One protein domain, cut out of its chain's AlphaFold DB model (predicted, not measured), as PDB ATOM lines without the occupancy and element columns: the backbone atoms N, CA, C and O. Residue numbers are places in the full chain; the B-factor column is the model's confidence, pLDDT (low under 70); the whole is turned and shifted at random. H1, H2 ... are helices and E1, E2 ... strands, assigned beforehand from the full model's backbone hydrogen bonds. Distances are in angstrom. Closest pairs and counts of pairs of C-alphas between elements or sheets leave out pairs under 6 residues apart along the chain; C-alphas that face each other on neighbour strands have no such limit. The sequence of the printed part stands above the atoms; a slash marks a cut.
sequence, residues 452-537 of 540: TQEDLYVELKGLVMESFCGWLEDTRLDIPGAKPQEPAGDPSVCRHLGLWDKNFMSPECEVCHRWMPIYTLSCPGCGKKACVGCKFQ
ATOM      1  N   THR A 452       1.970   8.566  50.137       84.19
ATOM      2  CA  THR A 452       0.636   8.866  49.602       84.19
ATOM      3  C   THR A 452       0.217   7.895  48.492       84.19
ATOM      4  O   THR A 452       1.013   7.089  47.999       84.19
ATOM      5  N   GLN A 453      -1.041   7.975  48.053       83.44
ATOM      6  CA  GLN A 453      -1.518   7.212  46.894       83.44
ATOM      7  C   GLN A 453      -0.864   7.710  45.589       83.44
ATOM      8  O   GLN A 453      -0.579   6.925  44.682       83.44
ATOM      9  N   GLU A 454      -0.554   9.002  45.524       82.94
ATOM     10  CA  GLU A 454       0.239   9.645  44.481       82.94
ATOM     11  C   GLU A 454       1.682   9.113  44.481       82.94
ATOM     12  O   GLU A 454       2.245   8.844  43.414       82.94
ATOM     13  N   ASP A 455       2.274   8.885  45.663       82.62
ATOM     14  CA  ASP A 455       3.598   8.272  45.766       82.62
ATOM     15  C   ASP A 455       3.607   6.856  45.187       82.62
ATOM     16  O   ASP A 455       4.470   6.558  44.352       82.62
ATOM     17  N   LEU A 456       2.618   6.033  45.558       85.44
ATOM     18  CA  LEU A 456       2.411   4.691  45.010       85.44
ATOM     19  C   LEU A 456       2.276   4.710  43.483       85.44
ATOM     20  O   LEU A 456       2.951   3.937  42.802       85.44
ATOM     21  N   TYR A 457       1.452   5.603  42.928       84.31
ATOM     22  CA  TYR A 457       1.276   5.710  41.477       84.31
ATOM     23  C   TYR A 457       2.595   6.038  40.758       84.31
ATOM     24  O   TYR A 457       2.924   5.417  39.744       84.31
ATOM     25  N   VAL A 458       3.391   6.963  41.304       83.56
ATOM     26  CA  VAL A 458       4.713   7.312  40.755       83.56
ATOM     27  C   VAL A 458       5.712   6.156  40.887       83.56
ATOM     28  O   VAL A 458       6.504   5.944  39.969       83.56
ATOM     29  N   GLU A 459       5.681   5.375  41.975       85.06
ATOM     30  CA  GLU A 459       6.529   4.180  42.093       85.06
ATOM     31  C   GLU A 459       6.133   3.094  41.086       85.06
ATOM     32  O   GLU A 459       7.002   2.597  40.374       85.06
ATOM     33  N   LEU A 460       4.842   2.765  40.966       85.06
ATOM     34  CA  LEU A 460       4.341   1.758  40.022       85.06
ATOM     35  C   LEU A 460       4.611   2.149  38.562       85.06
ATOM     36  O   LEU A 460       5.106   1.327  37.790       85.06
ATOM     37  N   LYS A 461       4.362   3.412  38.184       83.31
ATOM     38  CA  LYS A 461       4.728   3.936  36.856       83.31
ATOM     39  C   LYS A 461       6.238   3.818  36.625       83.31
ATOM     40  O   LYS A 461       6.658   3.381  35.556       83.31
ATOM     41  N   GLY A 462       7.043   4.155  37.634       81.44
ATOM     42  CA  GLY A 462       8.494   3.992  37.612       81.44
ATOM     43  C   GLY A 462       8.927   2.543  37.367       81.44
ATOM     44  O   GLY A 462       9.737   2.311  36.474       81.44
ATOM     45  N   LEU A 463       8.370   1.569  38.100       82.06
ATOM     46  CA  LEU A 463       8.685   0.139  37.942       82.06
ATOM     47  C   LEU A 463       8.449  -0.358  36.509       82.06
ATOM     48  O   LEU A 463       9.289  -1.073  35.962       82.06
ATOM     49  N   VAL A 464       7.314   0.013  35.905       83.38
ATOM     50  CA  VAL A 464       6.958  -0.401  34.536       83.38
ATOM     51  C   VAL A 464       7.915   0.210  33.511       83.38
ATOM     52  O   VAL A 464       8.424  -0.505  32.649       83.38
ATOM     53  N   MET A 465       8.207   1.509  33.628       81.19
ATOM     54  CA  MET A 465       9.149   2.199  32.738       81.19
ATOM     55  C   MET A 465      10.577   1.657  32.887       81.19
ATOM     56  O   MET A 465      11.264   1.460  31.891       81.19
ATOM     57  N   GLU A 466      11.018   1.355  34.109       81.38
ATOM     58  CA  GLU A 466      12.344   0.788  34.373       81.38
ATOM     59  C   GLU A 466      12.478  -0.628  33.803       81.38
ATOM     60  O   GLU A 466      13.448  -0.899  33.096       81.38
ATOM     61  N   SER A 467      11.470  -1.483  34.008       81.62
ATOM     62  CA  SER A 467      11.439  -2.842  33.455       81.62
ATOM     63  C   SER A 467      11.452  -2.834  31.922       81.62
ATOM     64  O   SER A 467      12.151  -3.632  31.299       81.62
ATOM     65  N   PHE A 468      10.724  -1.896  31.302       81.06
ATOM     66  CA  PHE A 468      10.732  -1.694  29.852       81.06
ATOM     67  C   PHE A 468      12.087  -1.180  29.338       81.06
ATOM     68  O   PHE A 468      12.576  -1.667  28.321       81.06
ATOM     69  N   CYS A 469      12.735  -0.251  30.049       77.31
ATOM     70  CA  CYS A 469      14.088   0.205  29.720       77.31
ATOM     71  C   CYS A 469      15.145  -0.902  29.860       77.31
ATOM     72  O   CYS A 469      16.057  -0.947  29.040       77.31
ATOM     73  N   GLY A 470      15.023  -1.785  30.858       77.25
ATOM     74  CA  GLY A 470      15.875  -2.969  30.998       77.25
ATOM     75  C   GLY A 470      15.730  -3.899  29.795       77.25
ATOM     76  O   GLY A 470      16.700  -4.133  29.084       77.25
ATOM     77  N   TRP A 471      14.495  -4.301  29.481       82.31
ATOM     78  CA  TRP A 471      14.198  -5.146  28.319       82.31
ATOM     79  C   TRP A 471      14.678  -4.546  26.983       82.31
ATOM     80  O   TRP A 471      15.165  -5.273  26.115       82.31
ATOM     81  N   LEU A 472      14.576  -3.223  26.805       79.25
ATOM     82  CA  LEU A 472      15.121  -2.533  25.630       79.25
ATOM     83  C   LEU A 472      16.655  -2.561  25.574       79.25
ATOM     84  O   LEU A 472      17.205  -2.667  24.478       79.25
ATOM     85  N   GLU A 473      17.346  -2.457  26.711       77.88
ATOM     86  CA  GLU A 473      18.810  -2.545  26.776       77.88
ATOM     87  C   GLU A 473      19.289  -3.980  26.514       77.88
ATOM     88  O   GLU A 473      20.207  -4.163  25.717       77.88
ATOM     89  N   ASP A 474      18.617  -4.995  27.065       78.88
ATOM     90  CA  ASP A 474      18.886  -6.410  26.766       78.88
ATOM     91  C   ASP A 474      18.712  -6.687  25.259       78.88
ATOM     92  O   ASP A 474      19.642  -7.131  24.584       78.88
ATOM     93  N   THR A 475      17.570  -6.276  24.691       83.12
ATOM     94  CA  THR A 475      17.272  -6.377  23.245       83.12
ATOM     95  C   THR A 475      18.283  -5.608  22.380       83.12
ATOM     96  O   THR A 475      18.509  -5.947  21.216       83.12
ATOM     97  N   ARG A 476      18.912  -4.553  22.916       82.81
ATOM     98  CA  ARG A 476      19.978  -3.804  22.235       82.81
ATOM     99  C   ARG A 476      21.317  -4.541  22.294       82.81
ATOM    100  O   ARG A 476      22.081  -4.450  21.334       82.81
ATOM    101  N   LEU A 477      21.615  -5.235  23.391       79.31
ATOM    102  CA  LEU A 477      22.852  -5.999  23.588       79.31
ATOM    103  C   LEU A 477      22.883  -7.303  22.774       79.31
ATOM    104  O   LEU A 477      23.967  -7.725  22.375       79.31
ATOM    105  N   ASP A 478      21.721  -7.865  22.422       83.50
ATOM    106  CA  ASP A 478      21.596  -8.967  21.451       83.50
ATOM    107  C   ASP A 478      22.120  -8.612  20.040       83.50
ATOM    108  O   ASP A 478      22.407  -9.499  19.230       83.50
ATOM    109  N   ILE A 479      22.257  -7.321  19.706       86.38
ATOM    110  CA  ILE A 479      22.717  -6.868  18.387       86.38
ATOM    111  C   ILE A 479      24.249  -7.026  18.283       86.38
ATOM    112  O   ILE A 479      24.983  -6.355  19.015       86.38
ATOM    113  N   PRO A 480      24.791  -7.824  17.337       82.56
ATOM    114  CA  PRO A 480      26.231  -8.063  17.246       82.56
ATOM    115  C   PRO A 480      27.050  -6.776  17.067       82.56
ATOM    116  O   PRO A 480      26.917  -6.063  16.073       82.56
ATOM    117  N   GLY A 481      27.937  -6.502  18.027       78.88
ATOM    118  CA  GLY A 481      28.761  -5.288  18.065       78.88
ATOM    119  C   GLY A 481      28.183  -4.149  18.913       78.88
ATOM    120  O   GLY A 481      28.879  -3.155  19.128       78.88
ATOM    121  N   ALA A 482      26.972  -4.293  19.455       75.38
ATOM    122  CA  ALA A 482      26.499  -3.434  20.528       75.38
ATOM    123  C   ALA A 482      27.370  -3.636  21.777       75.38
ATOM    124  O   ALA A 482      27.520  -4.739  22.294       75.38
ATOM    125  N   LYS A 483      27.946  -2.543  22.278       71.62
ATOM    126  CA  LYS A 483      28.537  -2.490  23.617       71.62
ATOM    127  C   LYS A 483      27.492  -1.996  24.627       71.62
ATOM    128  O   LYS A 483      26.609  -1.226  24.225       71.62
ATOM    129  N   PRO A 484      27.615  -2.319  25.926       66.00
ATOM    130  CA  PRO A 484      27.039  -1.499  26.993       66.00
ATOM    131  C   PRO A 484      27.450  -0.030  26.813       66.00
ATOM    132  O   PRO A 484      28.529   0.238  26.276       66.00
ATOM    133  N   GLN A 485      26.623   0.929  27.240       63.78
ATOM    134  CA  GLN A 485      27.090   2.318  27.279       63.78
ATOM    135  C   GLN A 485      28.200   2.442  28.327       63.78
ATOM    136  O   GLN A 485      27.964   2.262  29.519       63.78
ATOM    137  N   GLU A 486      29.424   2.719  27.871       59.59
ATOM    138  CA  GLU A 486      30.553   2.971  28.767       59.59
ATOM    139  C   GLU A 486      30.247   4.239  29.597       59.59
ATOM    140  O   GLU A 486      29.821   5.250  29.025       59.59
ATOM    141  N   PRO A 487      30.412   4.208  30.934       57.12
ATOM    142  CA  PRO A 487      30.083   5.338  31.795       57.12
ATOM    143  C   PRO A 487      30.917   6.564  31.409       57.12
ATOM    144  O   PRO A 487      32.146   6.548  31.492       57.12
ATOM    145  N   ALA A 488      30.246   7.637  30.983       55.09
ATOM    146  CA  ALA A 488      30.898   8.900  30.654       55.09
ATOM    147  C   ALA A 488      31.565   9.470  31.915       55.09
ATOM    148  O   ALA A 488      30.880   9.986  32.793       55.09
ATOM    149  N   GLY A 489      32.895   9.358  31.995       56.19
ATOM    150  CA  GLY A 489      33.693   9.586  33.209       56.19
ATOM    151  C   GLY A 489      33.782  11.027  33.724       56.19
ATOM    152  O   GLY A 489      34.657  11.317  34.536       56.19
ATOM    153  N   ASP A 490      32.905  11.920  33.266       62.28
ATOM    154  CA  ASP A 490      32.697  13.248  33.838       62.28
ATOM    155  C   ASP A 490      31.261  13.331  34.397       62.28
ATOM    156  O   ASP A 490      30.298  13.348  33.617       62.28
ATOM    157  N   PRO A 491      31.084  13.402  35.733       63.44
ATOM    158  CA  PRO A 491      29.765  13.474  36.357       63.44
ATOM    159  C   PRO A 491      28.902  14.651  35.883       63.44
ATOM    160  O   PRO A 491      27.679  14.564  35.969       63.44
ATOM    161  N   SER A 492      29.511  15.730  35.373       64.31
ATOM    162  CA  SER A 492      28.802  16.929  34.904       64.31
ATOM    163  C   SER A 492      28.197  16.793  33.501       64.31
ATOM    164  O   SER A 492      27.276  17.532  33.162       64.31
ATOM    165  N   VAL A 493      28.667  15.828  32.698       66.56
ATOM    166  CA  VAL A 493      28.230  15.604  31.301       66.56
ATOM    167  C   VAL A 493      27.416  14.304  31.162       66.56
ATOM    168  O   VAL A 493      26.989  13.919  30.070       66.56
ATOM    169  N   CYS A 494      27.170  13.598  32.269       70.75
ATOM    170  CA  CYS A 494      26.440  12.338  32.256       70.75
ATOM    171  C   CYS A 494      24.982  12.536  31.801       70.75
ATOM    172  O   CYS A 494      24.189  13.210  32.456       70.75
ATOM    173  N   ARG A 495      24.596  11.884  30.696       67.56
ATOM    174  CA  ARG A 495      23.214  11.897  30.176       67.56
ATOM    175  C   ARG A 495      22.258  10.954  30.915       67.56
ATOM    176  O   ARG A 495      21.102  10.861  30.533       67.56
ATOM    177  N   HIS A 496      22.731  10.245  31.945       71.81
ATOM    178  CA  HIS A 496      21.928   9.350  32.789       71.81
ATOM    179  C   HIS A 496      21.172   8.220  32.039       71.81
ATOM    180  O   HIS A 496      20.235   7.625  32.576       71.81
ATOM    181  N   LEU A 497      21.587   7.895  30.812       66.19
ATOM    182  CA  LEU A 497      20.961   6.884  29.955       66.19
ATOM    183  C   LEU A 497      21.304   5.445  30.389       66.19
ATOM    184  O   LEU A 497      22.285   5.212  31.094       66.19
ATOM    185  N   GLY A 498      20.500   4.482  29.926       66.19
ATOM    186  CA  GLY A 498      20.747   3.045  30.090       66.19
ATOM    187  C   GLY A 498      20.280   2.440  31.420       66.19
ATOM    188  O   GLY A 498      19.432   2.993  32.139       66.19
ATOM    189  N   LEU A 499      20.826   1.261  31.726       71.88
ATOM    190  CA  LEU A 499      20.599   0.527  32.972       71.88
ATOM    191  C   LEU A 499      21.273   1.245  34.158       71.88
ATOM    192  O   LEU A 499      22.314   1.879  34.005       71.88
ATOM    193  N   TRP A 500      20.650   1.188  35.336       81.62
ATOM    194  CA  TRP A 500      21.174   1.762  36.583       81.62
ATOM    195  C   TRP A 500      21.133   0.689  37.680       81.62
ATOM    196  O   TRP A 500      20.215  -0.131  37.699       81.62
ATOM    197  N   ASP A 501      22.073   0.724  38.624       80.56
ATOM    198  CA  ASP A 501      22.202  -0.311  39.653       80.56
ATOM    199  C   ASP A 501      21.110  -0.195  40.728       80.56
ATOM    200  O   ASP A 501      20.953   0.848  41.376       80.56
ATOM    201  N   LYS A 502      20.365  -1.285  40.948       84.88
ATOM    202  CA  LYS A 502      19.242  -1.361  41.899       84.88
ATOM    203  C   LYS A 502      19.733  -1.552  43.333       84.88
ATOM    204  O   LYS A 502      20.283  -2.591  43.684       84.88
ATOM    205  N   ASN A 503      19.489  -0.548  44.169       81.56
ATOM    206  CA  ASN A 503      19.868  -0.492  45.575       81.56
ATOM    207  C   ASN A 503      18.597  -0.494  46.445       81.56
ATOM    208  O   ASN A 503      17.930   0.528  46.623       81.56
ATOM    209  N   PHE A 504      18.228  -1.669  46.951       78.50
ATOM    210  CA  PHE A 504      17.032  -1.874  47.773       78.50
ATOM    211  C   PHE A 504      17.177  -1.266  49.180       78.50
ATOM    212  O   PHE A 504      18.281  -0.952  49.621       78.50
ATOM    213  N   MET A 505      16.056  -1.112  49.896       69.31
ATOM    214  CA  MET A 505      16.011  -0.692  51.312       69.31
ATOM    215  C   MET A 505      16.686   0.662  51.628       69.31
ATOM    216  O   MET A 505      17.124   0.901  52.752       69.31
ATOM    217  N   SER A 506      16.752   1.575  50.656       76.69
ATOM    218  CA  SER A 506      17.196   2.951  50.915       76.69
ATOM    219  C   SER A 506      16.161   3.676  51.794       76.69
ATOM    220  O   SER A 506      14.974   3.622  51.469       76.69
ATOM    221  N   PRO A 507      16.554   4.374  52.879       77.25
ATOM    222  CA  PRO A 507      15.597   5.031  53.774       77.25
ATOM    223  C   PRO A 507      14.910   6.239  53.121       77.25
ATOM    224  O   PRO A 507      13.780   6.577  53.473       77.25
ATOM    225  N   GLU A 508      15.581   6.880  52.161       82.56
ATOM    226  CA  GLU A 508      15.127   8.096  51.493       82.56
ATOM    227  C   GLU A 508      15.730   8.205  50.078       82.56
ATOM    228  O   GLU A 508      16.720   7.543  49.755       82.56
ATOM    229  N   CYS A 509      15.137   9.037  49.223       82.00
ATOM    230  CA  CYS A 509      15.658   9.387  47.902       82.00
ATOM    231  C   CYS A 509      16.571  10.625  47.958       82.00
ATOM    232  O   CYS A 509      16.096  11.709  48.286       82.00
ATOM    233  N   GLU A 510      17.828  10.508  47.512       80.81
ATOM    234  CA  GLU A 510      18.814  11.613  47.461       80.81
ATOM    235  C   GLU A 510      18.422  12.793  46.535       80.81
ATOM    236  O   GLU A 510      19.093  13.821  46.547       80.81
ATOM    237  N   VAL A 511      17.355  12.662  45.731       80.94
ATOM    238  CA  VAL A 511      16.867  13.707  44.805       80.94
ATOM    239  C   VAL A 511      15.597  14.401  45.301       80.94
ATOM    240  O   VAL A 511      15.545  15.626  45.326       80.94
ATOM    241  N   CYS A 512      14.550  13.641  45.637       80.12
ATOM    242  CA  CYS A 512      13.228  14.192  45.978       80.12
ATOM    243  C   CYS A 512      12.841  14.029  47.449       80.12
ATOM    244  O   CYS A 512      11.707  14.333  47.807       80.12
ATOM    245  N   HIS A 513      13.735  13.494  48.285       81.38
ATOM    246  CA  HIS A 513      13.482  13.223  49.702       81.38
ATOM    247  C   HIS A 513      12.272  12.301  49.985       81.38
ATOM    248  O   HIS A 513      11.805  12.208  51.118       81.38
ATOM    249  N   ARG A 514      11.772  11.556  48.976       78.38
ATOM    250  CA  ARG A 514      10.737  10.524  49.178       78.38
ATOM    251  C   ARG A 514      11.231   9.477  50.172       78.38
ATOM    252  O   ARG A 514      12.290   8.883  49.976       78.38
ATOM    253  N   TRP A 515      10.404   9.220  51.177       79.38
ATOM    254  CA  TRP A 515      10.611   8.225  52.219       79.38
ATOM    255  C   TRP A 515      10.444   6.789  51.683       79.38
ATOM    256  O   TRP A 515       9.499   6.500  50.951       79.38
ATOM    257  N   MET A 516      11.382   5.905  52.039       77.38
ATOM    258  CA  MET A 516      11.451   4.479  51.672       77.38
ATOM    259  C   MET A 516      11.079   4.141  50.210       77.38
ATOM    260  O   MET A 516      10.088   3.439  49.976       77.38
ATOM    261  N   PRO A 517      11.850   4.582  49.197       80.50
ATOM    262  CA  PRO A 517      11.687   4.080  47.835       80.50
ATOM    263  C   PRO A 517      11.935   2.562  47.755       80.50
ATOM    264  O   PRO A 517      12.833   2.053  48.423       80.50
ATOM    265  N   ILE A 518      11.175   1.835  46.914       77.38
ATOM    266  CA  ILE A 518      11.310   0.358  46.744       77.38
ATOM    267  C   ILE A 518      12.775  -0.041  46.491       77.38
ATOM    268  O   ILE A 518      13.325  -0.946  47.121       77.38
ATOM    269  N   TYR A 519      13.406   0.687  45.575       80.19
ATOM    270  CA  TYR A 519      14.844   0.736  45.379       80.19
ATOM    271  C   TYR A 519      15.233   2.151  44.942       80.19
ATOM    272  O   TYR A 519      14.472   2.839  44.249       80.19
ATOM    273  N   THR A 520      16.429   2.589  45.329       84.25
ATOM    274  CA  THR A 520      17.120   3.645  44.590       84.25
ATOM    275  C   THR A 520      17.859   3.022  43.411       84.25
ATOM    276  O   THR A 520      18.286   1.870  43.439       84.25
ATOM    277  N   LEU A 521      17.973   3.787  42.340       84.94
ATOM    278  CA  LEU A 521      18.794   3.492  41.185       84.94
ATOM    279  C   LEU A 521      20.061   4.332  41.298       84.94
ATOM    280  O   LEU A 521      19.957   5.544  41.486       84.94
ATOM    281  N   SER A 522      21.230   3.715  41.138       84.50
ATOM    282  CA  SER A 522      22.518   4.412  41.041       84.50
ATOM    283  C   SER A 522      22.967   4.466  39.581       84.50
ATOM    284  O   SER A 522      23.060   3.431  38.925       84.50
ATOM    285  N   CYS A 523      23.228   5.657  39.044       80.50
ATOM    286  CA  CYS A 523      23.699   5.788  37.665       80.50
ATOM    287  C   CYS A 523      25.200   5.444  37.574       80.50
ATOM    288  O   CYS A 523      26.000   6.133  38.216       80.50
ATOM    289  N   PRO A 524      25.626   4.466  36.747       72.44
ATOM    290  CA  PRO A 524      27.031   4.051  36.672       72.44
ATOM    291  C   PRO A 524      27.965   5.128  36.092       72.44
ATOM    292  O   PRO A 524      29.173   5.057  36.288       72.44
ATOM    293  N   GLY A 525      27.426   6.137  35.391       72.19
ATOM    294  CA  GLY A 525      28.204   7.249  34.833       72.19
ATOM    295  C   GLY A 525      28.665   8.281  35.867       72.19
ATOM    296  O   GLY A 525      29.825   8.678  35.874       72.19
ATOM    297  N   CYS A 526      27.758   8.722  36.739       75.88
ATOM    298  CA  CYS A 526      27.981   9.846  37.658       75.88
ATOM    299  C   CYS A 526      27.855   9.479  39.147       75.88
ATOM    300  O   CYS A 526      28.050  10.342  39.999       75.88
ATOM    301  N   GLY A 527      27.482   8.238  39.481       77.38
ATOM    302  CA  GLY A 527      27.242   7.780  40.856       77.38
ATOM    303  C   GLY A 527      25.978   8.343  41.519       77.38
ATOM    304  O   GLY A 527      25.700   8.021  42.674       77.38
ATOM    305  N   LYS A 528      25.199   9.175  40.813       81.81
ATOM    306  CA  LYS A 528      23.967   9.798  41.315       81.81
ATOM    307  C   LYS A 528      22.928   8.734  41.659       81.81
ATOM    308  O   LYS A 528      22.590   7.920  40.797       81.81
ATOM    309  N   LYS A 529      22.384   8.784  42.879       84.38
ATOM    310  CA  LYS A 529      21.269   7.926  43.293       84.38
ATOM    311  C   LYS A 529      19.947   8.672  43.185       84.38
ATOM    312  O   LYS A 529      19.853   9.841  43.546       84.38
ATOM    313  N   ALA A 530      18.919   8.001  42.686       84.31
ATOM    314  CA  ALA A 530      17.578   8.555  42.530       84.31
ATOM    315  C   ALA A 530      16.531   7.456  42.757       84.31
ATOM    316  O   ALA A 530      16.797   6.288  42.487       84.31
ATOM    317  N   CYS A 531      15.329   7.789  43.226       86.06
ATOM    318  CA  CYS A 531      14.221   6.833  43.174       86.06
ATOM    319  C   CYS A 531      13.746   6.651  41.723       86.06
ATOM    320  O   CYS A 531      14.043   7.465  40.843       86.06
ATOM    321  N   VAL A 532      12.976   5.590  41.477       82.75
ATOM    322  CA  VAL A 532      12.512   5.235  40.127       82.75
ATOM    323  C   VAL A 532      11.693   6.357  39.475       82.75
ATOM    324  O   VAL A 532      11.856   6.610  38.288       82.75
ATOM    325  N   GLY A 533      10.887   7.089  40.258       79.44
ATOM    326  CA  GLY A 533      10.179   8.284  39.784       79.44
ATOM    327  C   GLY A 533      11.139   9.368  39.286       79.44
ATOM    328  O   GLY A 533      11.038   9.795  38.141       79.44
ATOM    329  N   CYS A 534      12.138   9.731  40.096       81.00
ATOM    330  CA  CYS A 534      13.126  10.747  39.737       81.00
ATOM    331  C   CYS A 534      13.958  10.397  38.497       81.00
ATOM    332  O   CYS A 534      14.310  11.307  37.756       81.00
ATOM    333  N   LYS A 535      14.254   9.113  38.228       78.38
ATOM    334  CA  LYS A 535      14.936   8.716  36.977       78.38
ATOM    335  C   LYS A 535      14.164   9.176  35.732       78.38
ATOM    336  O   LYS A 535      14.793   9.559  34.751       78.38
ATOM    337  N   PHE A 536      12.832   9.167  35.788       74.56
ATOM    338  CA  PHE A 536      11.935   9.533  34.686       74.56
ATOM    339  C   PHE A 536      11.274  10.915  34.863       74.56
ATOM    340  O   PHE A 536      10.261  11.198  34.231       74.56
ATOM    341  N   GLN A 537      11.837  11.771  35.724       69.50
ATOM    342  CA  GLN A 537      11.444  13.177  35.918       69.50
ATOM    343  C   GLN A 537      12.617  14.131  35.610       69.50
ATOM    344  O   GLN A 537      12.740  15.191  36.213       69.50
TER     345      GLN A 537
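This is residues 452 to 537 of the 540 residues of the protein "DnaJ domain-containing protein" of Aspergillus avenaceus (UniProt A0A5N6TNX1). A small antiparallel sheet, E1 E2 E3, and short helix H2 sit beside one long helix, H1, which makes the longest axis; loop 478 to 500 leads back from H1 to the sheet. The 86 printed residues run H1 E1 E2 E3 H2, mixed in class, with under half in named elements. The whole is compact, radius of gyration of the C-alphas 13.6 A, spanning 44 by 27 by 20 A.

E1 is residues 501 to 504, E2 519 to 522, E3 529 to 531, H2 532 to 535. H1, residues 453 to 477, measures 36.2 A, from C-alpha 453 at (-1.518, 7.212, 46.894) to C-alpha 477 at (22.852, -5.999, 23.588).

The strands form a meander, each the antiparallel neighbour of the one before; both pairs are hairpins. N 503 and O 520 are 2.8 A apart, N 521 and O 530 2.8 A, within hydrogen-bond range. H2 is on the sheet, with 12 pairs of C-alphas within 10 A. H1 touches H2 with residues 458 to 466 alone; the closest C-alphas, of Gly 462 and Val 532, are 4.9 A apart. With these residues H1 only grazes the sheet. In H1 every O i to N i+4 pair is within hydrogen-bond range; H2 is too short for one.

The C-alphas farthest apart, of Thr 452 and Pro 480, are 44.6 A apart. The printed part has no cut. Links H1 to E1 and E1 to E2 are long. Low-confidence residues, with pLDDT under 70, include 484 to 493.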